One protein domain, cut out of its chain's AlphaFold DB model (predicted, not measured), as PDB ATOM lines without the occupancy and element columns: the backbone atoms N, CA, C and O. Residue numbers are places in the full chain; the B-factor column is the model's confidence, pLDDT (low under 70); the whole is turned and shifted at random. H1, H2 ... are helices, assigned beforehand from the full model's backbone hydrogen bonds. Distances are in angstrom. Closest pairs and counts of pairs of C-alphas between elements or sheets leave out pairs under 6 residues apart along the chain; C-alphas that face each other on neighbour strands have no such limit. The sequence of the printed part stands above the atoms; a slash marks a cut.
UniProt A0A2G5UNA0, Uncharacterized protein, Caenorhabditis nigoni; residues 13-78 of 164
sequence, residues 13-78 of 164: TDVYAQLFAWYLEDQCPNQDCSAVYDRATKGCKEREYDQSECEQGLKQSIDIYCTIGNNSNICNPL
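Overview. This is residues 13 to 78 of the 164 residues of an uncharacterized protein of Caenorhabditis nigoni (UniProt A0A2G5UNA0). H3, the longest helix, and H2 lie side by side as a helical hairpin, and H1 crosses over one face of this pair, packed closely on H3 and meeting H2 with fewer contacts. The three helix centres make a triangle, and residues 68 to 78 form a tail after H3 with no named element. The printed part has 66 residues, with three named helices in the order H1, H2, H3 and no named strand; the class is all helix. It is compact, with a radius of gyration of the C-alphas of 11.1 A, and spans 33 by 24 by 21 A.

Along the chain. Find C-alpha 51 at (14.978, -28.679, 46.311); from there H3, residues 51 to 67, runs 24.5 A to C-alpha 67 at (-1.367, -45.538, 39.227). Before it, H2 takes residues 34 to 45, 16.4 A long. H1, residues 13 to 27, begins at C-alpha 13 at (11.392, -33.044, 37.360) and is 20.6 A long.

Arrangement. Look first at H3 and H1, which touch at the C-alphas of Gly 57 and Ala 17, the closest pair, 4.1 A apart. They run the same way at a steep tilt of 55 degrees. H2 and H3 form a hairpin, running opposite ways at a shallow tilt of 26 degrees. They touch through residues 40 to 45 of H2 and 51 to 58 of H3 alone; the closest C-alphas, of Cys 44 and Gln 51, are 5.3 A apart. H1 and H2 are also a hairpin, opposite ways at a shallow tilt of 34.9 degrees, only just short of steep. H2 touches H1 with residues 36 to 40 alone, closest at the C-alphas of Val 36 and Gln 27, 6.9 A apart. Every O i to N i+4 pair is within hydrogen-bond range in H1 and H2, and 12 of 13 are in H3.

Size, cuts and confidence. The C-alphas of Glu 48 and Gly 69, the two farthest apart, are 33.1 A from each other. The printed part has no cut; the link from H2 to H3 is tight and that from H1 to H2 short. In the B-factor column the mean pLDDT of the printed part is 77.6, with residues 29 to 31, 48 to 49, 69 to 74 and 76 to 78 under 70.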
ATOM      1  N   THR A  13      12.484 -32.541  36.513       74.06
ATOM      2  CA  THR A  13      11.392 -33.044  37.360       74.06
ATOM      3  C   THR A  13      10.869 -34.415  36.916       74.06
ATOM      4  O   THR A  13      10.635 -35.267  37.772       74.06
ATOM      5  N   ASP A  14      10.755 -34.673  35.607       73.31
ATOM      6  CA  ASP A  14      10.267 -35.957  35.069       73.31
ATOM      7  C   ASP A  14      11.255 -37.098  35.363       73.31
ATOM      8  O   ASP A  14      10.861 -38.231  35.657       73.31
ATOM      9  N   VAL A  15      12.558 -36.787  35.330       80.62
ATOM     10  CA  VAL A  15      13.633 -37.727  35.680       80.62
ATOM     11  C   VAL A  15      13.555 -38.090  37.158       80.62
ATOM     12  O   VAL A  15      13.587 -39.272  37.504       80.62
ATOM     13  N   TYR A  16      13.405 -37.088  38.029       81.19
ATOM     14  CA  TYR A  16      13.212 -37.319  39.459       81.19
ATOM     15  C   TYR A  16      11.937 -38.126  39.728       81.19
ATOM     16  O   TYR A  16      11.972 -39.057  40.531       81.19
ATOM     17  N   ALA A  17      10.837 -37.840  39.026       80.69
ATOM     18  CA  ALA A  17       9.580 -38.562  39.184       80.69
ATOM     19  C   ALA A  17       9.710 -40.059  38.875       80.69
ATOM     20  O   ALA A  17       9.277 -40.893  39.671       80.69
ATOM     21  N   GLN A  18      10.360 -40.421  37.766       79.38
ATOM     22  CA  GLN A  18      10.609 -41.829  37.448       79.38
ATOM     23  C   GLN A  18      11.566 -42.479  38.447       79.38
ATOM     24  O   GLN A  18      11.288 -43.575  38.929       79.38
ATOM     25  N   LEU A  19      12.665 -41.804  38.791       84.75
ATOM     26  CA  LEU A  19      13.658 -42.344  39.720       84.75
ATOM     27  C   LEU A  19      13.031 -42.674  41.080       84.75
ATOM     28  O   LEU A  19      13.257 -43.754  41.627       84.75
ATOM     29  N   PHE A  20      12.207 -41.768  41.609       87.31
ATOM     30  CA  PHE A  20      11.516 -41.989  42.873       87.31
ATOM     31  C   PHE A  20      10.402 -43.037  42.768       87.31
ATOM     32  O   PHE A  20      10.178 -43.753  43.738       87.31
ATOM     33  N   ALA A  21       9.752 -43.194  41.610       84.25
ATOM     34  CA  ALA A  21       8.732 -44.226  41.419       84.25
ATOM     35  C   ALA A  21       9.351 -45.631  41.493       84.25
ATOM     36  O   ALA A  21       8.866 -46.473  42.246       84.25
ATOM     37  N   TRP A  22      10.479 -45.842  40.804       84.12
ATOM     38  CA  TRP A  22      11.269 -47.076  40.901       84.12
ATOM     39  C   TRP A  22      11.807 -47.308  42.316       84.12
ATOM     40  O   TRP A  22      11.774 -48.425  42.826       84.12
ATOM     41  N   TYR A  23      12.275 -46.248  42.980       85.88
ATOM     42  CA  TYR A  23      12.755 -46.332  44.359       85.88
ATOM     43  C   TYR A  23      11.650 -46.760  45.337       85.88
ATOM     44  O   TYR A  23      11.895 -47.584  46.215       85.88
ATOM     45  N   LEU A  24      10.436 -46.223  45.186       84.00
ATOM     46  CA  LEU A  24       9.277 -46.608  45.993       84.00
ATOM     47  C   LEU A  24       8.831 -48.044  45.694       84.00
ATOM     48  O   LEU A  24       8.463 -48.758  46.620       84.00
ATOM     49  N   GLU A  25       8.905 -48.493  44.441       82.94
ATOM     50  CA  GLU A  25       8.625 -49.885  44.063       82.94
ATOM     51  C   GLU A  25       9.574 -50.880  44.735       82.94
ATOM     52  O   GLU A  25       9.120 -51.872  45.303       82.94
ATOM     53  N   ASP A  26      10.871 -50.582  44.748       83.69
ATOM     54  CA  ASP A  26      11.882 -51.450  45.356       83.69
ATOM     55  C   ASP A  26      11.837 -51.428  46.895       83.69
ATOM     56  O   ASP A  26      11.937 -52.461  47.560       83.69
ATOM     57  N   GLN A  27      11.660 -50.244  47.488       83.00
ATOM     58  CA  GLN A  27      11.803 -50.045  48.935       83.00
ATOM     59  C   GLN A  27      10.491 -50.161  49.719       83.00
ATOM     60  O   GLN A  27      10.526 -50.148  50.953       83.00
ATOM     61  N   CYS A  28       9.346 -50.310  49.046       79.56
ATOM     62  CA  CYS A  28       8.052 -50.559  49.682       79.56
ATOM     63  C   CYS A  28       7.501 -51.971  49.423       79.56
ATOM     64  O   CYS A  28       6.457 -52.121  48.783       79.56
ATOM     65  N   PRO A  29       8.116 -53.027  49.979       68.31
ATOM     66  CA  PRO A  29       7.539 -54.368  49.917       68.31
ATOM     67  C   PRO A  29       6.293 -54.517  50.812       68.31
ATOM     68  O   PRO A  29       5.504 -55.439  50.626       68.31
ATOM     69  N   ASN A  30       6.107 -53.615  51.784       63.62
ATOM     70  CA  ASN A  30       4.977 -53.590  52.711       63.62
ATOM     71  C   ASN A  30       4.204 -52.272  52.537       63.62
ATOM     72  O   ASN A  30       4.812 -51.243  52.259       63.62
ATOM     73  N   GLN A  31       2.880 -52.295  52.737       62.38
ATOM     74  CA  GLN A  31       1.936 -51.192  52.448       62.38
ATOM     75  C   GLN A  31       2.279 -49.823  53.088       62.38
ATOM     76  O   GLN A  31       1.717 -48.794  52.695       62.38
ATOM     77  N   ASP A  32       3.212 -49.779  54.043       73.38
ATOM     78  CA  ASP A  32       3.683 -48.562  54.704       73.38
ATOM     79  C   ASP A  32       4.953 -47.984  54.056       73.38
ATOM     80  O   ASP A  32       6.076 -48.140  54.535       73.38
ATOM     81  N   CYS A  33       4.751 -47.216  52.987       81.56
ATOM     82  CA  CYS A  33       5.801 -46.435  52.321       81.56
ATOM     83  C   CYS A  33       6.196 -45.131  53.030       81.56
ATOM     84  O   CYS A  33       7.089 -44.422  52.565       81.56
ATOM     85  N   SER A  34       5.533 -44.763  54.128       82.56
ATOM     86  CA  SER A  34       5.671 -43.431  54.737       82.56
ATOM     87  C   SER A  34       7.101 -43.117  55.184       82.56
ATOM     88  O   SER A  34       7.570 -41.995  55.014       82.56
ATOM     89  N   ALA A  35       7.827 -44.110  55.709       84.50
ATOM     90  CA  ALA A  35       9.215 -43.932  56.140       84.50
ATOM     91  C   ALA A  35      10.184 -43.748  54.958       84.50
ATOM     92  O   ALA A  35      11.129 -42.961  55.042       84.50
ATOM     93  N   VAL A  36       9.938 -44.455  53.853       86.62
ATOM     94  CA  VAL A  36      10.717 -44.348  52.610       86.62
ATOM     95  C   VAL A  36      10.497 -42.974  51.982       86.62
ATOM     96  O   VAL A  36      11.454 -42.291  51.618       86.62
ATOM     97  N   TYR A  37       9.240 -42.529  51.952       84.81
ATOM     98  CA  TYR A  37       8.866 -41.208  51.471       84.81
ATOM     99  C   TYR A  37       9.469 -40.073  52.317       84.81
ATOM    100  O   TYR A  37      10.018 -39.117  51.767       84.81
ATOM    101  N   ASP A  38       9.436 -40.176  53.651       86.38
ATOM    102  CA  ASP A  38      10.043 -39.173  54.541       86.38
ATOM    103  C   ASP A  38      11.568 -39.098  54.360       86.38
ATOM    104  O   ASP A  38      12.147 -38.010  54.332       86.38
ATOM    105  N   ARG A  39      12.229 -40.245  54.150       85.81
ATOM    106  CA  ARG A  39      13.663 -40.298  53.830       85.81
ATOM    107  C   ARG A  39      13.971 -39.614  52.498       85.81
ATOM    108  O   ARG A  39      14.899 -38.809  52.445       85.81
ATOM    109  N   ALA A  40      13.196 -39.898  51.453       86.56
ATOM    110  CA  ALA A  40      13.360 -39.252  50.151       86.56
ATOM    111  C   ALA A  40      13.131 -37.733  50.247       86.56
ATOM    112  O   ALA A  40      13.921 -36.948  49.728       86.56
ATOM    113  N   THR A  41      12.119 -37.314  51.013       87.31
ATOM    114  CA  THR A  41      11.817 -35.897  51.259       87.31
ATOM    115  C   THR A  41      12.968 -35.194  51.979       87.31
ATOM    116  O   THR A  41      13.348 -34.086  51.605       87.31
ATOM    117  N   LYS A  42      13.559 -35.826  53.001       87.88
ATOM    118  CA  LYS A  42      14.748 -35.296  53.689       87.88
ATOM    119  C   LYS A  42      15.940 -35.167  52.743       87.88
ATOM    120  O   LYS A  42      16.577 -34.121  52.745       87.88
ATOM    121  N   GLY A  43      16.171 -36.165  51.889       85.69
ATOM    122  CA  GLY A  43      17.223 -36.112  50.871       85.69
ATOM    123  C   GLY A  43      17.049 -34.960  49.875       85.69
ATOM    124  O   GLY A  43      18.035 -34.341  49.487       85.69
ATOM    125  N   CYS A  44      15.806 -34.617  49.513       84.75
ATOM    126  CA  CYS A  44      15.523 -33.433  48.697       84.75
ATOM    127  C   CYS A  44      15.811 -32.120  49.437       84.75
ATOM    128  O   CYS A  44      16.346 -31.193  48.839       84.75
ATOM    129  N   LYS A  45      15.496 -32.039  50.735       84.06
ATOM    130  CA  LYS A  45      15.737 -30.842  51.565       84.06
ATOM    131  C   LYS A  45      17.212 -30.573  51.838       84.06
ATOM    132  O   LYS A  45      17.586 -29.439  52.100       84.06
ATOM    133  N   GLU A  46      18.036 -31.611  51.805       84.75
ATOM    134  CA  GLU A  46      19.478 -31.509  52.037       84.75
ATOM    135  C   GLU A  46      20.230 -30.967  50.806       84.75
ATOM    136  O   GLU A  46      21.391 -30.576  50.904       84.75
ATOM    137  N   ARG A  47      19.563 -30.896  49.643       74.12
ATOM    138  CA  ARG A  47      20.102 -30.311  48.412       74.12
ATOM    139  C   ARG A  47      19.555 -28.899  48.203       74.12
ATOM    140  O   ARG A  47      18.425 -28.733  47.765       74.12
ATOM    141  N   GLU A  48      20.382 -27.882  48.447       69.25
ATOM    142  CA  GLU A  48      19.984 -26.468  48.313       69.25
ATOM    143  C   GLU A  48      19.634 -26.033  46.878       69.25
ATOM    144  O   GLU A  48      18.796 -25.155  46.705       69.25
ATOM    145  N   TYR A  49      20.255 -26.618  45.846       58.81
ATOM    146  CA  TYR A  49      20.127 -26.115  44.468       58.81
ATOM    147  C   TYR A  49      18.886 -26.612  43.710       58.81
ATOM    148  O   TYR A  49      18.345 -25.863  42.907       58.81
ATOM    149  N   ASP A  50      18.392 -27.818  44.017       73.06
ATOM    150  CA  ASP A  50      17.307 -28.470  43.258       73.06
ATOM    151  C   ASP A  50      16.132 -28.891  44.154       73.06
ATOM    152  O   ASP A  50      15.366 -29.796  43.815       73.06
ATOM    153  N   GLN A  51      15.980 -28.266  45.326       80.88
ATOM    154  CA  GLN A  51      14.978 -28.679  46.311       80.88
ATOM    155  C   GLN A  51      13.562 -28.702  45.715       80.88
ATOM    156  O   GLN A  51      12.816 -29.655  45.939       80.88
ATOM    157  N   SER A  52      13.189 -27.683  44.933       79.25
ATOM    158  CA  SER A  52      11.849 -27.587  44.345       79.25
ATOM    159  C   SER A  52      11.588 -28.674  43.309       79.25
ATOM    160  O   SER A  52      10.523 -29.283  43.325       79.25
ATOM    161  N   GLU A  53      12.555 -28.939  42.432       80.62
ATOM    162  CA  GLU A  53      12.431 -29.944  41.372       80.62
ATOM    163  C   GLU A  53      12.450 -31.359  41.959       80.62
ATOM    164  O   GLU A  53      11.668 -32.215  41.547       80.62
ATOM    165  N   CYS A  54      13.267 -31.581  42.993       82.50
ATOM    166  CA  CYS A  54      13.328 -32.833  43.740       82.50
ATOM    167  C   CYS A  54      12.022 -33.106  44.499       82.50
ATOM    168  O   CYS A  54      11.456 -34.190  44.369       82.50
ATOM    169  N   GLU A  55      11.491 -32.129  45.247       83.50
ATOM    170  CA  GLU A  55      10.211 -32.280  45.956       83.50
ATOM    171  C   GLU A  55       9.036 -32.457  44.985       83.50
ATOM    172  O   GLU A  55       8.107 -33.221  45.258       83.50
ATOM    173  N   GLN A  56       9.060 -31.763  43.845       83.56
ATOM    174  CA  GLN A  56       8.015 -31.865  42.832       83.56
ATOM    175  C   GLN A  56       8.059 -33.213  42.106       83.56
ATOM    176  O   GLN A  56       7.012 -33.845  41.957       83.56
ATOM    177  N   GLY A  57       9.251 -33.691  41.740       84.38
ATOM    178  CA  GLY A  57       9.452 -35.023  41.175       84.38
ATOM    179  C   GLY A  57       9.052 -36.115  42.165       84.38
ATOM    180  O   GLY A  57       8.312 -37.027  41.813       84.38
ATOM    181  N   LEU A  58       9.422 -35.979  43.443       85.25
ATOM    182  CA  LEU A  58       9.011 -36.908  44.497       85.25
ATOM    183  C   LEU A  58       7.481 -36.958  44.652       85.25
ATOM    184  O   LEU A  58       6.911 -38.042  44.756       85.25
ATOM    185  N   LYS A  59       6.784 -35.817  44.593       83.69
ATOM    186  CA  LYS A  59       5.309 -35.794  44.601       83.69
ATOM    187  C   LYS A  59       4.696 -36.456  43.368       83.69
ATOM    188  O   LYS A  59       3.747 -37.219  43.510       83.69
ATOM    189  N   GLN A  60       5.229 -36.185  42.176       83.31
ATOM    190  CA  GLN A  60       4.766 -36.819  40.935       83.31
ATOM    191  C   GLN A  60       5.015 -38.332  40.937       83.31
ATOM    192  O   GLN A  60       4.191 -39.093  40.442       83.31
ATOM    193  N   SER A  61       6.111 -38.777  41.549       83.81
ATOM    194  CA  SER A  61       6.444 -40.196  41.645       83.81
ATOM    195  C   SER A  61       5.428 -41.007  42.442       83.81
ATOM    196  O   SER A  61       5.178 -42.158  42.093       83.81
ATOM    197  N   ILE A  62       4.800 -40.407  43.465       82.19
ATOM    198  CA  ILE A  62       3.715 -41.056  44.209       82.19
ATOM    199  C   ILE A  62       2.544 -41.311  43.263       82.19
ATOM    200  O   ILE A  62       2.027 -42.419  43.230       82.19
ATOM    201  N   ASP A  63       2.150 -40.318  42.465       78.12
ATOM    202  CA  ASP A  63       1.037 -40.452  41.519       78.12
ATOM    203  C   ASP A  63       1.294 -41.594  40.516       78.12
ATOM    204  O   ASP A  63       0.435 -42.456  40.323       78.12
ATOM    205  N   ILE A  64       2.520 -41.687  39.984       78.94
ATOM    206  CA  ILE A  64       2.959 -42.793  39.114       78.94
ATOM    207  C   ILE A  64       2.897 -44.135  39.862       78.94
ATOM    208  O   ILE A  64       2.262 -45.079  39.390       78.94
ATOM    209  N   TYR A  65       3.508 -44.216  41.043       80.00
ATOM    210  CA  TYR A  65       3.573 -45.426  41.866       80.00
ATOM    211  C   TYR A  65       2.180 -45.958  42.241       80.00
ATOM    212  O   TYR A  65       1.934 -47.166  42.198       80.00
ATOM    213  N   CYS A  66       1.245 -45.061  42.545       78.88
ATOM    214  CA  CYS A  66      -0.132 -45.399  42.890       78.88
ATOM    215  C   CYS A  66      -0.967 -45.787  41.660       78.88
ATOM    216  O   CYS A  66      -1.814 -46.674  41.747       78.88
ATOM    217  N   THR A  67      -0.695 -45.190  40.495       74.56
ATOM    218  CA  THR A  67      -1.367 -45.538  39.227       74.56
ATOM    219  C   THR A  67      -1.006 -46.947  38.744       74.56
ATOM    220  O   THR A  67      -1.827 -47.616  38.119       74.56
ATOM    221  N   ILE A  68       0.191 -47.442  39.079       71.69
ATOM    222  CA  ILE A  68       0.661 -48.792  38.714       71.69
ATOM    223  C   ILE A  68      -0.057 -49.902  39.523       71.69
ATOM    224  O   ILE A  68       0.059 -51.084  39.199       71.69
ATOM    225  N   GLY A  69      -0.885 -49.543  40.513       61.12
ATOM    226  CA  GLY A  69      -1.739 -50.481  41.256       61.12
ATOM    227  C   GLY A  69      -1.246 -50.817  42.664       61.12
ATOM    228  O   GLY A  69      -1.763 -51.747  43.287       61.12
ATOM    229  N   ASN A  70      -0.275 -50.063  43.186       64.88
ATOM    230  CA  ASN A  70       0.177 -50.199  44.566       64.88
ATOM    231  C   ASN A  70      -0.777 -49.462  45.517       64.88
ATOM    232  O   ASN A  70      -0.925 -48.246  45.459       64.88
ATOM    233  N   ASN A  71      -1.420 -50.205  46.420       63.12
ATOM    234  CA  ASN A  71      -2.336 -49.662  47.430       63.12
ATOM    235  C   ASN A  71      -1.591 -49.357  48.737       63.12
ATOM    236  O   ASN A  71      -1.865 -49.956  49.777       63.12
ATOM    237  N   SER A  72      -0.612 -48.462  48.670       65.25
ATOM    238  CA  SER A  72       0.158 -48.044  49.846       65.25
ATOM    239  C   SER A  72      -0.544 -46.896  50.571       65.25
ATOM    240  O   SER A  72      -1.280 -46.123  49.959       65.25
ATOM    241  N   ASN A  73      -0.290 -46.714  51.870       65.88
ATOM    242  CA  ASN A  73      -0.900 -45.627  52.659       65.88
ATOM    243  C   ASN A  73      -0.606 -44.221  52.090       65.88
ATOM    244  O   ASN A  73      -1.384 -43.289  52.277       65.88
ATOM    245  N   ILE A  74       0.498 -44.080  51.351       69.44
ATOM    246  CA  ILE A  74       0.889 -42.847  50.649       69.44
ATOM    247  C   ILE A  74       0.022 -42.542  49.417       69.44
ATOM    248  O   ILE A  74       0.014 -41.408  48.950       69.44
ATOM    249  N   CYS A  75      -0.714 -43.537  48.916       70.38
ATOM    250  CA  CYS A  75      -1.607 -43.428  47.767       70.38
ATOM    251  C   CYS A  75      -3.001 -42.936  48.129       70.38
ATOM    252  O   CYS A  75      -3.829 -42.773  47.236       70.38
ATOM    253  N   ASN A  76      -3.280 -42.713  49.418       60.94
ATOM    254  CA  ASN A  76      -4.579 -42.234  49.856       60.94
ATOM    255  C   ASN A  76      -4.762 -40.778  49.378       60.94
ATOM    256  O   ASN A  76      -4.101 -39.866  49.890       60.94
ATOM    257  N   PRO A  77      -5.605 -40.539  48.360       55.34
ATOM    258  CA  PRO A  77      -5.560 -39.314  47.590       55.34
ATOM    259  C   PRO A  77      -6.530 -38.321  48.211       55.34
ATOM    260  O   PRO A  77      -7.728 -38.370  47.942       55.34
ATOM    261  N   LEU A  78      -6.038 -37.378  49.016       44.53
ATOM    262  CA  LEU A  78      -6.869 -36.205  49.282       44.53
ATOM    263  C   LEU A  78      -6.837 -35.210  48.113       44.53
ATOM    264  O   LEU A  78      -7.827 -34.525  47.905       44.53
TER     265      LEU A  78